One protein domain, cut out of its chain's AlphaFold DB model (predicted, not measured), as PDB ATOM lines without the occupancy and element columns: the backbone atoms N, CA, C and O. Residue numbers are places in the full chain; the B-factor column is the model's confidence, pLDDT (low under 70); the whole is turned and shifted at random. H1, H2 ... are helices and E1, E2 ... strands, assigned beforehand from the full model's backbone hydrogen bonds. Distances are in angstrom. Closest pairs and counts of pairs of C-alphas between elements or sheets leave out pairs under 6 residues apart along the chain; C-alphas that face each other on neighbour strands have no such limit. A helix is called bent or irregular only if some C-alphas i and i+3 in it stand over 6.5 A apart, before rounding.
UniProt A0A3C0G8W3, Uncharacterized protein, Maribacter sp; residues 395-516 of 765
ATOM      1  N   ASP A 395      83.161  95.231  89.758       79.94
ATOM      2  CA  ASP A 395      83.392  95.327  88.308       79.94
ATOM      3  C   ASP A 395      84.902  95.287  87.979       79.94
ATOM      4  O   ASP A 395      85.314  94.671  86.995       79.94
ATOM      5  N   TYR A 396      85.740  95.944  88.791       80.31
ATOM      6  CA  TYR A 396      87.200  95.910  88.630       80.31
ATOM      7  C   TYR A 396      87.765  94.527  88.991       80.31
ATOM      8  O   TYR A 396      88.587  93.983  88.251       80.31
ATOM      9  N   GLU A 397      87.301  93.934  90.096       84.94
ATOM     10  CA  GLU A 397      87.695  92.586  90.521       84.94
ATOM     11  C   GLU A 397      87.323  91.520  89.478       84.94
ATOM     12  O   GLU A 397      88.105  90.595  89.254       84.94
ATOM     13  N   GLU A 398      86.176  91.654  88.801       89.12
ATOM     14  CA  GLU A 398      85.770  90.753  87.716       89.12
ATOM     15  C   GLU A 398      86.766  90.802  86.550       89.12
ATOM     16  O   GLU A 398      87.251  89.755  86.124       89.12
ATOM     17  N   ILE A 399      87.156  91.997  86.091       89.38
ATOM     18  CA  ILE A 399      88.143  92.158  85.008       89.38
ATOM     19  C   ILE A 399      89.517  91.598  85.403       89.38
ATOM     20  O   ILE A 399      90.153  90.909  84.605       89.38
ATOM     21  N   ILE A 400      89.973  91.850  86.635       92.00
ATOM     22  CA  ILE A 400      91.237  91.297  87.147       92.00
ATOM     23  C   ILE A 400      91.174  89.764  87.186       92.00
ATOM     24  O   ILE A 400      92.113  89.088  86.767       92.00
ATOM     25  N   ALA A 401      90.059  89.196  87.651       92.12
ATOM     26  CA  ALA A 401      89.874  87.750  87.707       92.12
ATOM     27  C   ALA A 401      89.817  87.117  86.306       92.12
ATOM     28  O   ALA A 401      90.405  86.055  86.082       92.12
ATOM     29  N   GLU A 402      89.146  87.766  85.351       94.50
ATOM     30  CA  GLU A 402      89.094  87.340  83.948       94.50
ATOM     31  C   GLU A 402      90.465  87.390  83.267       94.50
ATOM     32  O   GLU A 402      90.730  86.585  82.369       94.50
ATOM     33  N   ALA A 403      91.353  88.282  83.718       94.06
ATOM     34  CA  ALA A 403      92.693  88.409  83.168       94.06
ATOM     35  C   ALA A 403      93.561  87.157  83.394       94.06
ATOM     36  O   ALA A 403      94.480  86.899  82.615       94.06
ATOM     37  N   GLY A 404      93.248  86.353  84.418       94.38
ATOM     38  CA  GLY A 404      93.868  85.045  84.639       94.38
ATOM     39  C   GLY A 404      95.357  85.089  84.994       94.38
ATOM     40  O   GLY A 404      96.056  84.105  84.742       94.38
ATOM     41  N   LEU A 405      95.826  86.201  85.568       95.88
ATOM     42  CA  LEU A 405      97.223  86.427  85.953       95.88
ATOM     43  C   LEU A 405      97.717  85.357  86.941       95.88
ATOM     44  O   LEU A 405      96.977  84.936  87.834       95.88
ATOM     45  N   GLN A 406      98.952  84.885  86.761       95.62
ATOM     46  CA  GLN A 406      99.531  83.790  87.550       95.62
ATOM     47  C   GLN A 406     100.700  84.217  88.440       95.62
ATOM     48  O   GLN A 406     100.920  83.594  89.478       95.62
ATOM     49  N   ASN A 407     101.472  85.218  88.024       95.56
ATOM     50  CA  ASN A 407     102.696  85.659  88.692       95.56
ATOM     51  C   ASN A 407     102.607  87.119  89.157       95.56
ATOM     52  O   ASN A 407     103.240  87.473  90.148       95.56
ATOM     53  N   ILE A 408     101.827  87.946  88.458       97.00
ATOM     54  CA  ILE A 408     101.547  89.335  88.833       97.00
ATOM     55  C   ILE A 408     100.191  89.405  89.534       97.00
ATOM     56  O   ILE A 408      99.175  88.967  88.995       97.00
ATOM     57  N   ASN A 409     100.168  89.985  90.727       95.88
ATOM     58  CA  ASN A 409      98.951  90.279  91.462       95.88
ATOM     59  C   ASN A 409      98.519  91.718  91.170       95.88
ATOM     60  O   ASN A 409      99.256  92.651  91.461       95.88
ATOM     61  N   VAL A 410      97.328  91.906  90.603       94.44
ATOM     62  CA  VAL A 410      96.734  93.237  90.422       94.44
ATOM     63  C   VAL A 410      95.653  93.430  91.469       94.44
ATOM     64  O   VAL A 410      94.788  92.572  91.639       94.44
ATOM     65  N   TYR A 411      95.692  94.557  92.167       87.69
ATOM     66  CA  TYR A 411      94.750  94.873  93.228       87.69
ATOM     67  C   TYR A 411      94.423  96.364  93.250       87.69
ATOM     68  O   TYR A 411      95.139  97.201  92.706       87.69
ATOM     69  N   ILE A 412      93.312  96.686  93.898       80.12
ATOM     70  CA  ILE A 412      92.876  98.059  94.144       80.12
ATOM     71  C   ILE A 412      93.370  98.427  95.540       80.12
ATOM     72  O   ILE A 412      93.036  97.732  96.500       80.12
ATOM     73  N   ASP A 413      94.180  99.476  95.668       70.44
ATOM     74  CA  ASP A 413      94.658  99.966  96.957       70.44
ATOM     75  C   ASP A 413      93.570 100.825  97.631       70.44
ATOM     76  O   ASP A 413      93.312 101.956  97.210       70.44
ATOM     77  N   PRO A 414      92.936 100.341  98.717       55.00
ATOM     78  CA  PRO A 414      91.862 101.073  99.379       55.00
ATOM     79  C   PRO A 414      92.358 102.298 100.169       55.00
ATOM     80  O   PRO A 414      91.534 103.043 100.707       55.00
ATOM     81  N   TYR A 415      93.676 102.503 100.293       50.88
ATOM     82  CA  TYR A 415      94.280 103.558 101.111       50.88
ATOM     83  C   TYR A 415      94.792 104.765 100.310       50.88
ATOM     84  O   TYR A 415      95.176 105.766 100.927       50.88
ATOM     85  N   TYR A 416      94.768 104.730  98.972       51.50
ATOM     86  CA  TYR A 416      95.117 105.896  98.153       51.50
ATOM     87  C   TYR A 416      93.942 106.879  98.056       51.50
ATOM     88  O   TYR A 416      93.034 106.776  97.240       51.50
ATOM     89  N   ASP A 417      93.981 107.863  98.950       47.62
ATOM     90  CA  ASP A 417      92.900 108.795  99.285       47.62
ATOM     91  C   ASP A 417      92.689 109.955  98.277       47.62
ATOM     92  O   ASP A 417      92.008 110.937  98.566       47.62
ATOM     93  N   GLN A 418      93.323 109.910  97.099       42.75
ATOM     94  CA  GLN A 418      93.293 111.012  96.125       42.75
ATOM     95  C   GLN A 418      93.290 110.504  94.673       42.75
ATOM     96  O   GLN A 418      94.333 110.502  94.031       42.75
ATOM     97  N   GLY A 419      92.131 110.103  94.133       52.47
ATOM     98  CA  GLY A 419      92.014 109.780  92.695       52.47
ATOM     99  C   GLY A 419      90.776 108.976  92.286       52.47
ATOM    100  O   GLY A 419      89.922 108.685  93.130       52.47
ATOM    101  N   GLU A 420      90.668 108.659  90.992       55.12
ATOM    102  CA  GLU A 420      89.707 107.687  90.446       55.12
ATOM    103  C   GLU A 420      90.015 106.278  91.000       55.12
ATOM    104  O   GLU A 420      91.164 105.994  91.321       55.12
ATOM    105  N   LEU A 421      89.039 105.359  91.097       59.75
ATOM    106  CA  LEU A 421      89.328 103.969  91.522       59.75
ATOM    107  C   LEU A 421      90.390 103.310  90.623       59.75
ATOM    108  O   LEU A 421      91.269 102.611  91.123       59.75
ATOM    109  N   ALA A 422      90.351 103.602  89.320       55.50
ATOM    110  CA  ALA A 422      91.378 103.213  88.354       55.50
ATOM    111  C   ALA A 422      92.787 103.722  88.722       55.50
ATOM    112  O   ALA A 422      93.760 103.006  88.507       55.50
ATOM    113  N   ASP A 423      92.901 104.897  89.347       60.16
ATOM    114  CA  ASP A 423      94.179 105.481  89.781       60.16
ATOM    115  C   ASP A 423      94.698 104.861  91.088       60.16
ATOM    116  O   ASP A 423      95.826 105.123  91.503       60.16
ATOM    117  N   THR A 424      93.870 104.058  91.761       68.44
ATOM    118  CA  THR A 424      94.255 103.314  92.970       68.44
ATOM    119  C   THR A 424      94.665 101.877  92.661       68.44
ATOM    120  O   THR A 424      95.007 101.119  93.566       68.44
ATOM    121  N   VAL A 425      94.636 101.480  91.387       81.75
ATOM    122  CA  VAL A 425      95.052 100.145  90.963       81.75
ATOM    123  C   VAL A 425      96.572 100.063  90.973       81.75
ATOM    124  O   VAL A 425      97.254 100.927  90.432       81.75
ATOM    125  N   SER A 426      97.095  99.004  91.580       89.56
ATOM    126  CA  SER A 426      98.516  98.671  91.593       89.56
ATOM    127  C   SER A 426      98.702  97.208  91.201       89.56
ATOM    128  O   SER A 426      97.813  96.374  91.381       89.56
ATOM    129  N   GLY A 427      99.871  96.895  90.656       93.81
ATOM    130  CA  GLY A 427     100.340  95.533  90.458       93.81
ATOM    131  C   GLY A 427     101.555  95.264  91.332       93.81
ATOM    132  O   GLY A 427     102.443  96.110  91.431       93.81
ATOM    133  N   ASP A 428     101.631  94.086  91.929       95.56
ATOM    134  CA  ASP A 428     102.814  93.620  92.638       95.56
ATOM    135  C   ASP A 428     103.203  92.210  92.197       95.56
ATOM    136  O   ASP A 428     102.376  91.394  91.787       95.56
ATOM    137  N   ALA A 429     104.497  91.943  92.244       97.12
ATOM    138  CA  ALA A 429     105.054  90.621  92.052       97.12
ATOM    139  C   ALA A 429     106.360  90.506  92.840       97.12
ATOM    140  O   ALA A 429     106.926  91.504  93.296       97.12
ATOM    141  N   SER A 430     106.862  89.287  93.000       96.56
ATOM    142  CA  SER A 430     108.145  89.076  93.662       96.56
ATOM    143  C   SER A 430     108.923  87.908  93.079       96.56
ATOM    144  O   SER A 430     108.349  86.944  92.567       96.56
ATOM    145  N   PHE A 431     110.243  88.009  93.177       95.38
ATOM    146  CA  PHE A 431     111.159  86.888  93.044       95.38
ATOM    147  C   PHE A 431     111.756  86.592  94.411       95.38
ATOM    148  O   PHE A 431     112.366  87.464  95.021       95.38
ATOM    149  N   ASP A 432     111.575  85.365  94.879       91.88
ATOM    150  CA  ASP A 432     112.199  84.865  96.098       91.88
ATOM    151  C   ASP A 432     113.287  83.858  95.710       91.88
ATOM    152  O   ASP A 432     113.004  82.856  95.038       91.88
ATOM    153  N   PHE A 433     114.529  84.164  96.090       89.88
ATOM    154  CA  PHE A 433     115.707  83.326  95.864       89.88
ATOM    155  C   PHE A 433     116.164  82.608  97.144       89.88
ATOM    156  O   PHE A 433     117.133  81.848  97.109       89.88
ATOM    157  N   SER A 434     115.467  82.796  98.271       80.88
ATOM    158  CA  SER A 434     115.931  82.322  99.581       80.88
ATOM    159  C   SER A 434     115.981  80.801  99.735       80.88
ATOM    160  O   SER A 434     116.783  80.255 100.496       80.88
ATOM    161  N   GLU A 435     115.162  80.076  98.976       69.25
ATOM    162  CA  GLU A 435     115.175  78.610  98.970       69.25
ATOM    163  C   GLU A 435     116.238  78.013  98.028       69.25
ATOM    164  O   GLU A 435     116.417  76.793  98.004       69.25
ATOM    165  N   GLU A 436     116.958  78.839  97.261       67.88
ATOM    166  CA  GLU A 436     117.807  78.385  96.149       67.88
ATOM    167  C   GLU A 436     119.304  78.273  96.490       67.88
ATOM    168  O   GLU A 436     120.104  77.948  95.616       67.88
ATOM    169  N   GLY A 437     119.696  78.474  97.755       66.62
ATOM    170  CA  GLY A 437     121.090  78.289  98.192       66.62
ATOM    171  C   GLY A 437     122.042  79.355  97.646       66.62
ATOM    172  O   GLY A 437     123.199  79.073  97.336       66.62
ATOM    173  N   MET A 438     121.535  80.578  97.498       78.25
ATOM    174  CA  MET A 438     122.279  81.707  96.963       78.25
ATOM    175  C   MET A 438     123.435  82.116  97.894       78.25
ATOM    176  O   MET A 438     123.318  82.099  99.119       78.25
ATOM    177  N   ALA A 439     124.580  82.479  97.316       74.94
ATOM    178  CA  ALA A 439     125.689  83.075  98.055       74.94
ATOM    179  C   ALA A 439     125.347  84.518  98.485       74.94
ATOM    180  O   ALA A 439     124.575  85.185  97.793       74.94
ATOM    181  N   PRO A 440     125.958  85.048  99.566       79.81
ATOM    182  CA  PRO A 440     125.690  86.410 100.021       79.81
ATOM    183  C   PRO A 440     125.894  87.449  98.911       79.81
ATOM    184  O   PRO A 440     126.972  87.543  98.321       79.81
ATOM    185  N   ILE A 441     124.868  88.261  98.672       84.00
ATOM    186  CA  ILE A 441     124.852  89.339  97.681       84.00
ATOM    187  C   ILE A 441     124.398  90.635  98.354       84.00
ATOM    188  O   ILE A 441     123.612  90.608  99.301       84.00
ATOM    189  N   ASP A 442     124.912  91.780  97.909       88.81
ATOM    190  CA  ASP A 442     124.359  93.059  98.343       88.81
ATOM    191  C   ASP A 442     123.028  93.349  97.635       88.81
ATOM    192  O   ASP A 442     122.861  93.084  96.445       88.81
ATOM    193  N   GLU A 443     122.088  93.920  98.386       91.12
ATOM    194  CA  GLU A 443     120.737  94.255  97.925       91.12
ATOM    195  C   GLU A 443     120.738  95.079  96.625       91.12
ATOM    196  O   GLU A 443     120.002  94.769  95.690       91.12
ATOM    197  N   ASP A 444     121.607  96.092  96.519       93.38
ATOM    198  CA  ASP A 444     121.698  96.934  95.321       93.38
ATOM    199  C   ASP A 444     122.081  96.116  94.077       93.38
ATOM    200  O   ASP A 444     121.458  96.277  93.028       93.38
ATOM    201  N   THR A 445     123.055  95.210  94.196       93.31
ATOM    202  CA  THR A 445     123.467  94.326  93.098       93.31
ATOM    203  C   THR A 445     122.371  93.326  92.737       93.31
ATOM    204  O   THR A 445     122.096  93.141  91.551       93.31
ATOM    205  N   LEU A 446     121.689  92.725  93.719       94.56
ATOM    206  CA  LEU A 446     120.565  91.821  93.449       94.56
ATOM    207  C   LEU A 446     119.424  92.544  92.716       94.56
ATOM    208  O   LEU A 446     118.918  92.046  91.707       94.56
ATOM    209  N   ARG A 447     119.046  93.740  93.188       96.62
ATOM    210  CA  ARG A 447     118.044  94.596  92.536       96.62
ATOM    211  C   ARG A 447     118.440  94.904  91.094       96.62
ATOM    212  O   ARG A 447     117.594  94.792  90.210       96.62
ATOM    213  N   ASP A 448     119.686  95.310  90.863       96.81
ATOM    214  CA  ASP A 448     120.163  95.705  89.535       96.81
ATOM    215  C   ASP A 448     120.138  94.518  88.559       96.81
ATOM    216  O   ASP A 448     119.641  94.665  87.444       96.81
ATOM    217  N   ILE A 449     120.551  93.324  89.002       96.25
ATOM    218  CA  ILE A 449     120.489  92.096  88.194       96.25
ATOM    219  C   ILE A 449     119.046  91.739  87.830       96.25
ATOM    220  O   ILE A 449     118.750  91.465  86.667       96.25
ATOM    221  N   VAL A 450     118.125  91.774  88.798       97.38
ATOM    222  CA  VAL A 450     116.707  91.498  88.522       97.38
ATOM    223  C   VAL A 450     116.108  92.553  87.591       97.38
ATOM    224  O   VAL A 450     115.360  92.210  86.677       97.38
ATOM    225  N   ASN A 451     116.446  93.828  87.773       97.75
ATOM    226  CA  ASN A 451     115.958  94.900  86.911       97.75
ATOM    227  C   ASN A 451     116.470  94.773  85.464       97.75
ATOM    228  O   ASN A 451     115.711  95.012  84.517       97.75
ATOM    229  N   ASP A 452     117.726  94.364  85.279       97.88
ATOM    230  CA  ASP A 452     118.283  94.074  83.958       97.88
ATOM    231  C   ASP A 452     117.562  92.880  83.311       97.88
ATOM    232  O   ASP A 452     117.117  92.985  82.167       97.88
ATOM    233  N   ALA A 453     117.321  91.799  84.060       98.00
ATOM    234  CA  ALA A 453     116.585  90.629  83.575       98.00
ATOM    235  C   ALA A 453     115.132  90.951  83.166       98.00
ATOM    236  O   ALA A 453     114.657  90.494  82.120       98.00
ATOM    237  N   LEU A 454     114.426  91.780  83.947       98.12
ATOM    238  CA  LEU A 454     113.094  92.291  83.593       98.12
ATOM    239  C   LEU A 454     113.149  93.113  82.296       98.12
ATOM    240  O   LEU A 454     112.337  92.907  81.391       98.12
ATOM    241  N   THR A 455     114.149  93.989  82.169       97.88
ATOM    242  CA  THR A 455     114.343  94.839  80.986       97.88
ATOM    243  C   THR A 455     114.626  94.017  79.726       97.88
ATOM    244  O   THR A 455     114.048  94.298  78.673       97.88
ATOM    245  N   GLU A 456     115.468  92.983  79.814       97.94
ATOM    246  CA  GLU A 456     115.755  92.070  78.696       97.94
ATOM    247  C   GLU A 456     114.500  91.337  78.209       97.94
ATOM    248  O   GLU A 456     114.321  91.129  77.005       97.94
ATOM    249  N   ASN A 457     113.569  91.059  79.121       97.94
ATOM    250  CA  ASN A 457     112.279  90.440  78.824       97.94
ATOM    251  C   ASN A 457     111.171  91.462  78.510       97.94
ATOM    252  O   ASN A 457     110.001  91.103  78.355       97.94
ATOM    253  N   SER A 458     111.539  92.737  78.325       97.38
ATOM    254  CA  SER A 458     110.633  93.849  78.004       97.38
ATOM    255  C   SER A 458     109.509  94.026  79.036       97.38
ATOM    256  O   SER A 458     108.357  94.271  78.670       97.38
ATOM    257  N   ILE A 459     109.851  93.871  80.317       97.88
ATOM    258  CA  ILE A 459     109.000  94.149  81.474       97.88
ATOM    259  C   ILE A 459     109.537  95.411  82.146       97.88
ATOM    260  O   ILE A 459     110.690  95.460  82.570       97.88
ATOM    261  N   TYR A 460     108.695  96.439  82.238       96.12
ATOM    262  CA  TYR A 460     109.073  97.746  82.778       96.12
ATOM    263  C   TYR A 460     108.255  98.048  84.038       96.12
ATOM    264  O   TYR A 460     107.113  98.504  83.920       96.12
ATOM    265  N   PRO A 461     108.789  97.743  85.233       95.94
ATOM    266  CA  PRO A 461     108.135  98.067  86.494       95.94
ATOM    267  C   PRO A 461     108.263  99.554  86.840       95.94
ATOM    268  O   PRO A 461     109.153 100.254  86.358       95.94
ATOM    269  N   PHE A 462     107.375 100.024  87.714       93.88
ATOM    270  CA  PHE A 462     107.476 101.353  88.313       93.88
ATOM    271  C   PHE A 462     108.620 101.401  89.330       93.88
ATOM    272  O   PHE A 462     109.375 102.373  89.387       93.88
ATOM    273  N   GLU A 463     108.756 100.338  90.121       95.62
ATOM    274  CA  GLU A 463     109.776 100.241  91.153       95.62
ATOM    275  C   GLU A 463     110.227  98.795  91.373       95.62
ATOM    276  O   GLU A 463     109.427  97.862  91.311       95.62
ATOM    277  N   VAL A 464     111.519  98.626  91.661       97.06
ATOM    278  CA  VAL A 464     112.127  97.355  92.061       97.06
ATOM    279  C   VAL A 464     112.880  97.588  93.364       97.06
ATOM    280  O   VAL A 464     113.714  98.494  93.452       97.06
ATOM    281  N   ARG A 465     112.587  96.781  94.384       95.44
ATOM    282  CA  ARG A 465     113.258  96.818  95.688       95.44
ATOM    283  C   ARG A 465     113.677  95.417  96.088       95.44
ATOM    284  O   ARG A 465     112.920  94.477  95.894       95.44
ATOM    285  N   SER A 466     114.842  95.293  96.690       93.69
ATOM    286  CA  SER A 466     115.331  94.053  97.289       93.69
ATOM    287  C   SER A 466     115.310  94.168  98.809       93.69
ATOM    288  O   SER A 466     115.617  95.232  99.344       93.69
ATOM    289  N   GLU A 467     114.978  93.077  99.483       90.19
ATOM    290  CA  GLU A 467     115.144  92.895 100.925       90.19
ATOM    291  C   GLU A 467     115.670  91.475 101.130       90.19
ATOM    292  O   GLU A 467     115.014  90.508 100.730       90.19
ATOM    293  N   ASP A 468     116.874  91.354 101.691       86.81
ATOM    294  CA  ASP A 468     117.604  90.084 101.766       86.81
ATOM    295  C   ASP A 468     117.703  89.391 100.377       86.81
ATOM    296  O   ASP A 468     118.233  89.964  99.426       86.81
ATOM    297  N   GLU A 469     117.192  88.162 100.247       88.62
ATOM    298  CA  GLU A 469     117.207  87.338  99.023       88.62
ATOM    299  C   GLU A 469     115.873  87.410  98.249       88.62
ATOM    300  O   GLU A 469     115.599  86.593  97.369       88.62
ATOM    301  N   SER A 470     115.016  88.379  98.581       92.88
ATOM    302  CA  SER A 470     113.738  88.623  97.912       92.88
ATOM    303  C   SER A 470     113.745  89.954  97.169       92.88
ATOM    304  O   SER A 470     114.226  90.969  97.670       92.88
ATOM    305  N   VAL A 471     113.161  89.971  95.973       96.56
ATOM    306  CA  VAL A 471     112.988  91.175  95.158       96.56
ATOM    307  C   VAL A 471     111.510  91.414  94.903       96.56
ATOM    308  O   VAL A 471     110.835  90.594  94.288       96.56
ATOM    309  N   TYR A 472     111.021  92.560  95.362       96.88
ATOM    310  CA  TYR A 472     109.662  93.049  95.179       96.88
ATOM    311  C   TYR A 472     109.601  93.994  93.984       96.88
ATOM    312  O   TYR A 472     110.415  94.912  93.843       96.88
ATOM    313  N   ILE A 473     108.610  93.771  93.132       98.06
ATOM    314  CA  ILE A 473     108.421  94.465  91.866       98.06
ATOM    315  C   ILE A 473     107.038  95.101  91.906       98.06
ATOM    316  O   ILE A 473     106.043  94.413  92.122       98.06
ATOM    317  N   VAL A 474     106.983  96.415  91.710       95.62
ATOM    318  CA  VAL A 474     105.745  97.197  91.763       95.62
ATOM    319  C   VAL A 474     105.454  97.781  90.389       95.62
ATOM    320  O   VAL A 474     106.334  98.338  89.726       95.62
ATOM    321  N   PHE A 475     104.197  97.689  89.978       94.94
ATOM    322  CA  PHE A 475     103.650  98.243  88.751       94.94
ATOM    323  C   PHE A 475     102.559  99.249  89.096       94.94
ATOM    324  O   PHE A 475     101.625  98.926  89.824       94.94
ATOM    325  N   ASN A 476     102.651 100.436  88.510       91.06
ATOM    326  CA  ASN A 476     101.600 101.443  88.578       91.06
ATOM    327  C   ASN A 476     101.048 101.702  87.167       91.06
ATOM    328  O   ASN A 476     101.761 101.445  86.181       91.06
ATOM    329  N   PRO A 477      99.812 102.217  87.062       87.00
ATOM    330  CA  PRO A 477      99.281 102.757  85.822       87.00
ATOM    331  C   PRO A 477     100.190 103.854  85.261       87.00
ATOM    332  O   PRO A 477     100.723 104.687  86.003       87.00
ATOM    333  N   ASP A 478     100.372 103.846  83.943       84.62
ATOM    334  CA  ASP A 478     101.061 104.921  83.235       84.62
ATOM    335  C   ASP A 478     100.183 106.186  83.169       84.62
ATOM    336  O   ASP A 478      98.980 106.164  83.425       84.62
ATOM    337  N   TYR A 479     100.781 107.331  82.823       76.38
ATOM    338  CA  TYR A 479     100.080 108.628  82.819       76.38
ATOM    339  C   TYR A 479      98.838 108.663  81.904       76.38
ATOM    340  O   TYR A 479      97.928 109.460  82.130       76.38
ATOM    341  N   ASP A 480      98.813 107.844  80.854       77.75
ATOM    342  CA  ASP A 480      97.704 107.705  79.909       77.75
ATOM    343  C   ASP A 480      96.750 106.539  80.225       77.75
ATOM    344  O   ASP A 480      95.751 106.375  79.525       77.75
ATOM    345  N   GLU A 481      96.992 105.788  81.302       79.94
ATOM    346  CA  GLU A 481      96.159 104.672  81.773       79.94
ATOM    347  C   GLU A 481      95.170 105.094  82.884       79.94
ATOM    348  O   GLU A 481      94.800 104.294  83.739       79.94
ATOM    349  N   GLY A 482      94.691 106.343  82.858       69.44
ATOM    350  CA  GLY A 482      93.669 106.845  83.788       69.44
ATOM    351  C   GLY A 482      92.234 106.430  83.425       69.44
ATOM    352  O   GLY A 482      91.879 106.295  82.248       69.44
ATOM    353  N   GLY A 483      91.383 106.276  84.440       69.56
ATOM    354  CA  GLY A 483      89.967 105.917  84.294       69.56
ATOM    355  C   GLY A 483      89.696 104.500  83.801       69.56
ATOM    356  O   GLY A 483      90.578 103.650  83.778       69.56
ATOM    357  N   TRP A 484      88.441 104.204  83.445       73.31
ATOM    358  CA  TRP A 484      88.010 102.824  83.173       73.31
ATOM    359  C   TRP A 484      88.733 102.177  81.983       73.31
ATOM    360  O   TRP A 484      89.232 101.058  82.096       73.31
ATOM    361  N   ASP A 485      88.823 102.882  80.854       77.56
ATOM    362  CA  ASP A 485      89.524 102.375  79.668       77.56
ATOM    363  C   ASP A 485      91.032 102.233  79.940       77.56
ATOM    364  O   ASP A 485      91.663 101.279  79.481       77.56
ATOM    365  N   GLY A 486      91.597 103.155  80.726       78.62
ATOM    366  CA  GLY A 486      92.985 103.115  81.172       78.62
ATOM    367  C   GLY A 486      93.279 101.930  82.089       78.62
ATOM    368  O   GLY A 486      94.240 101.205  81.856       78.62
ATOM    369  N   PHE A 487      92.391 101.634  83.039       85.19
ATOM    370  CA  PHE A 487      92.458 100.431  83.870       85.19
ATOM    371  C   PHE A 487      92.440  99.151  83.027       85.19
ATOM    372  O   PHE A 487      93.245  98.247  83.252       85.19
ATOM    373  N   GLN A 488      91.558  99.063  82.027       87.69
ATOM    374  CA  GLN A 488      91.536  97.904  81.131       87.69
ATOM    375  C   GLN A 488      92.846  97.771  80.341       87.69
ATOM    376  O   GLN A 488      93.339  96.655  80.154       87.69
ATOM    377  N   ALA A 489      93.438  98.891  79.914       90.56
ATOM    378  CA  ALA A 489      94.752  98.906  79.276       90.56
ATOM    379  C   ALA A 489      95.865  98.456  80.240       90.56
ATOM    380  O   ALA A 489      96.665  97.599  79.863       90.56
ATOM    381  N   PHE A 490      95.852  98.934  81.489       93.25
ATOM    382  CA  PHE A 490      96.779  98.520  82.541       93.25
ATOM    383  C   PHE A 490      96.714  97.008  82.784       93.25
ATOM    384  O   PHE A 490      97.736  96.325  82.725       93.25
ATOM    385  N   VAL A 491      95.513  96.449  82.976       94.38
ATOM    386  CA  VAL A 491      95.329  94.999  83.160       94.38
ATOM    387  C   VAL A 491      95.817  94.230  81.933       94.38
ATOM    388  O   VAL A 491      96.529  93.237  82.078       94.38
ATOM    389  N   SER A 492      95.521  94.709  80.722       95.44
ATOM    390  CA  SER A 492      96.019  94.088  79.490       95.44
ATOM    391  C   SER A 492      97.549  94.116  79.395       95.44
ATOM    392  O   SER A 492      98.141  93.153  78.908       95.44
ATOM    393  N   ARG A 493      98.199  95.191  79.855       95.81
ATOM    394  CA  ARG A 493      99.662  95.290  79.935       95.81
ATOM    395  C   ARG A 493     100.228  94.323  80.973       95.81
ATOM    396  O   ARG A 493     101.237  93.675  80.707       95.81
ATOM    397  N   MET A 494      99.562  94.165  82.118       97.31
ATOM    398  CA  MET A 494      99.949  93.180  83.131       97.31
ATOM    399  C   MET A 494      99.824  91.746  82.616       97.31
ATOM    400  O   MET A 494     100.706  90.946  82.893       97.31
ATOM    401  N   GLN A 495      98.808  91.419  81.810       97.00
ATOM    402  CA  GLN A 495      98.715  90.103  81.159       97.00
ATOM    403  C   GLN A 495      99.907  89.833  80.236       97.00
ATOM    404  O   GLN A 495     100.515  88.768  80.306       97.00
ATOM    405  N   ASP A 496     100.277  90.813  79.409       96.44
ATOM    406  CA  ASP A 496     101.434  90.715  78.513       96.44
ATOM    407  C   ASP A 496     102.752  90.551  79.295       96.44
ATOM    408  O   ASP A 496     103.664  89.847  78.852       96.44
ATOM    409  N   TYR A 497     102.879  91.191  80.461       97.75
ATOM    410  CA  TYR A 497     104.029  91.017  81.356       97.75
ATOM    411  C   TYR A 497     104.012  89.647  82.047       97.75
ATOM    412  O   TYR A 497     105.050  88.991  82.114       97.75
ATOM    413  N   ASP A 498     102.849  89.188  82.512       97.62
ATOM    414  CA  ASP A 498     102.671  87.925  83.233       97.62
ATOM    415  C   ASP A 498     103.094  86.710  82.393       97.62
ATOM    416  O   ASP A 498     103.725  85.787  82.912       97.62
ATOM    417  N   GLU A 499     102.841  86.744  81.079       96.44
ATOM    418  CA  GLU A 499     103.270  85.700  80.139       96.44
ATOM    419  C   GLU A 499     104.798  85.527  80.080       96.44
ATOM    420  O   GLU A 499     105.280  84.412  79.878       96.44
ATOM    421  N   ARG A 500     105.559  86.608  80.286       97.00
ATOM    422  CA  ARG A 500     107.036  86.637  80.223       97.00
ATOM    423  C   ARG A 500     107.697  86.679  81.596       97.00
ATOM    424  O   ARG A 500     108.921  86.653  81.696       97.00
ATOM    425  N   PHE A 501     106.909  86.739  82.666       96.00
ATOM    426  CA  PHE A 501     107.426  86.954  84.013       96.00
ATOM    427  C   PHE A 501     108.324  85.801  84.484       96.00
ATOM    428  O   PHE A 501     109.328  86.018  85.161       96.00
ATOM    429  N   LYS A 502     108.011  84.569  84.063       95.00
ATOM    430  CA  LYS A 502     108.858  83.396  84.324       95.00
ATOM    431  C   LYS A 502     110.170  83.437  83.548       95.00
ATOM    432  O   LYS A 502     111.208  83.176  84.142       95.00
ATOM    433  N   ASP A 503     110.133  83.829  82.278       97.06
ATOM    434  CA  ASP A 503     111.340  83.962  81.454       97.06
ATOM    435  C   ASP A 503     112.281  85.034  82.037       97.06
ATOM    436  O   ASP A 503     113.499  84.852  82.070       97.06
ATOM    437  N   ALA A 504     111.722  86.118  82.592       97.50
ATOM    438  CA  ALA A 504     112.485  87.133  83.316       97.50
ATOM    439  C   ALA A 504     113.140  86.595  84.594       97.50
ATOM    440  O   ALA A 504     114.300  86.907  84.865       97.50
ATOM    441  N   ARG A 505     112.436  85.749  85.357       95.25
ATOM    442  CA  ARG A 505     113.019  85.067  86.520       95.25
ATOM    443  C   ARG A 505     114.168  84.152  86.108       95.25
ATOM    444  O   ARG A 505     115.228  84.201  86.722       95.25
ATOM    445  N   ASP A 506     113.965  83.337  85.079       94.69
ATOM    446  CA  ASP A 506     114.980  82.401  84.591       94.69
ATOM    447  C   ASP A 506     116.218  83.160  84.084       94.69
ATOM    448  O   ASP A 506     117.342  82.800  84.421       94.69
ATOM    449  N   THR A 507     116.015  84.287  83.390       97.12
ATOM    450  CA  THR A 507     117.096  85.202  82.982       97.12
ATOM    451  C   THR A 507     117.856  85.745  84.197       97.12
ATOM    452  O   THR A 507     119.084  85.739  84.207       97.12
ATOM    453  N   ALA A 508     117.157  86.166  85.259       94.94
ATOM    454  CA  ALA A 508     117.806  86.633  86.485       94.94
ATOM    455  C   ALA A 508     118.649  85.526  87.139       94.94
ATOM    456  O   ALA A 508     119.782  85.777  87.547       94.94
ATOM    457  N   VAL A 509     118.138  84.292  87.187       91.69
ATOM    458  CA  VAL A 509     118.883  83.130  87.698       91.69
ATOM    459  C   VAL A 509     120.137  82.864  86.858       91.69
ATOM    460  O   VAL A 509     121.206  82.654  87.429       91.69
ATOM    461  N   GLU A 510     120.047  82.916  85.526       90.94
ATOM    462  CA  GLU A 510     121.207  82.770  84.632       90.94
ATOM    463  C   GLU A 510     122.260  83.861  84.886       90.94
ATOM    464  O   GLU A 510     123.445  83.563  85.031       90.94
ATOM    465  N   MET A 511     121.839  85.119  85.036       93.38
ATOM    466  CA  MET A 511     122.747  86.234  85.340       93.38
ATOM    467  C   MET A 511     123.419  86.088  86.713       93.38
ATOM    468  O   MET A 511     124.599  86.415  86.862       93.38
ATOM    469  N   LEU A 512     122.693  85.584  87.715       89.38
ATOM    470  CA  LEU A 512     123.233  85.289  89.044       89.38
ATOM    471  C   LEU A 512     124.230  84.120  89.009       89.38
ATOM    472  O   LEU A 512     125.263  84.174  89.678       89.38
ATOM    473  N   GLN A 513     123.966  83.090  88.201       84.94
ATOM    474  CA  GLN A 513     124.894  81.979  87.962       84.94
ATOM    475  C   GLN A 513     126.180  82.451  87.279       84.94
ATOM    476  O   GLN A 513     127.273  82.119  87.741       84.94
ATOM    477  N   ASP A 514     126.065  83.268  86.231       83.81
ATOM    478  CA  ASP A 514     127.207  83.818  85.492       83.81
ATOM    479  C   ASP A 514     128.113  84.693  86.372       83.81
ATOM    480  O   ASP A 514     129.324  84.774  86.143       83.81
ATOM    481  N   GLN A 515     127.542  85.321  87.404       84.81
ATOM    482  CA  GLN A 515     128.270  86.122  88.392       84.81
ATOM    483  C   GLN A 515     128.721  85.324  89.628       84.81
ATOM    484  O   GLN A 515     129.389  85.870  90.502       84.81
ATOM    485  N   GLY A 516     128.424  84.021  89.687       77.00
ATOM    486  CA  GLY A 516     128.902  83.120  90.736       77.00
ATOM    487  C   GLY A 516     128.091  83.137  92.035       77.00
ATOM    488  O   GLY A 516     128.549  82.569  93.025       77.00
TER     489      GLY A 516
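AT A GLANCE: This is residues 395 to 516 of the 765 residues of an uncharacterized protein of Maribacter sp (UniProt A0A3C0G8W3). A strongly twisted sheet of four antiparallel strands makes a wall, with helices over one face; the long bent helix H4 runs the length of the domain, its first arm H4a along the sheet. H1 packs beside H4a at one end, H3 crosses H4b steeply at the other, and the short H2 sits near the beginning of H4a. The printed part has 122 residues, with four named helices and four named strands in the order H1 E1 H2 E2 H3 E3 E4 H4; the sheet's order is E1, E2, E4, E3, and the class is mixed, helices and strands. It is compact by its radius of gyration of the C-alphas, 15.4 A, yet elongated, with spans of 46 by 27 by 24 A.

HOW THE PARTS SIT: In the sheet, the edge strand E1, residues 409 to 412, is antiparallel to E2, residues 425 to 432, with N 411 and O 426 2.9 A apart. E2 is antiparallel to E4, residues 470 to 475; N 429 and O 473 are 2.9 A apart. E4 forms a hairpin with the edge strand E3, residues 463 to 467, where N 472 and O 465 are 2.8 A apart. H4, residues 483 to 514, was assigned as one helix by its hydrogen bonds but is bent: C-alphas 499 and 502 are 7.4 A apart, and its arms H4a, residues 483 to 499, and H4b, residues 502 to 514, stand at a steep tilt of 50 degrees. H4a has a height over the sheet of 9.4 A and runs along the strands, at 5 degrees to E2 on the local plane. H3, residues 443 to 456, is on the same face, 8.9 A high, over E4 and E3 and slantwise to the strands. E2, H3 and E3 form a split strand-helix-strand unit, two strands running the same way with E4 between them, and its crossover is right-handed. H3 touches H4b at a steep tilt of 53 degrees, opposite ways; their closest C-alphas, of Ala 453 and Ala 508, are 5.1 A apart. H1, residues 395 to 403, touches residues 488 to 495 of H4a at a shallow tilt of 22 degrees, the same way; the closest C-alphas, of Ala 403 and Gln 495, are 6.6 A apart. H2, residues 421 to 424, only grazes the sheet and touches residues 483 to 487 of H4a; the closest C-alphas, of Ala 422 and Gly 483, are 5.1 A apart. In H1, H3, H4a and H4b every O i to N i+4 pair is within hydrogen-bond range; H2 is too short for one.

IN THESE COORDINATES: H1 begins at C-alpha 395, (83.392, 95.327, 88.308), and measures 12.7 A; E1 measures 10.2 A and H2 5.2 A. E2 measures 23.5 A, H3 20.0 A, E3 13.4 A and E4 16.7 A. H4a measures 24.6 A, and H4b, 18.4 A, ends at C-alpha 514, (127.207, 83.818, 85.492).

THE WHOLE: The farthest C-alphas, of Asp 395 and Gly 516, are 47.2 A apart. The printed part has no cut and no long link. Mean pLDDT of the printed part is 87.1; it is under 70 at residues 414 to 424, 435 to 437 and 482 to 483.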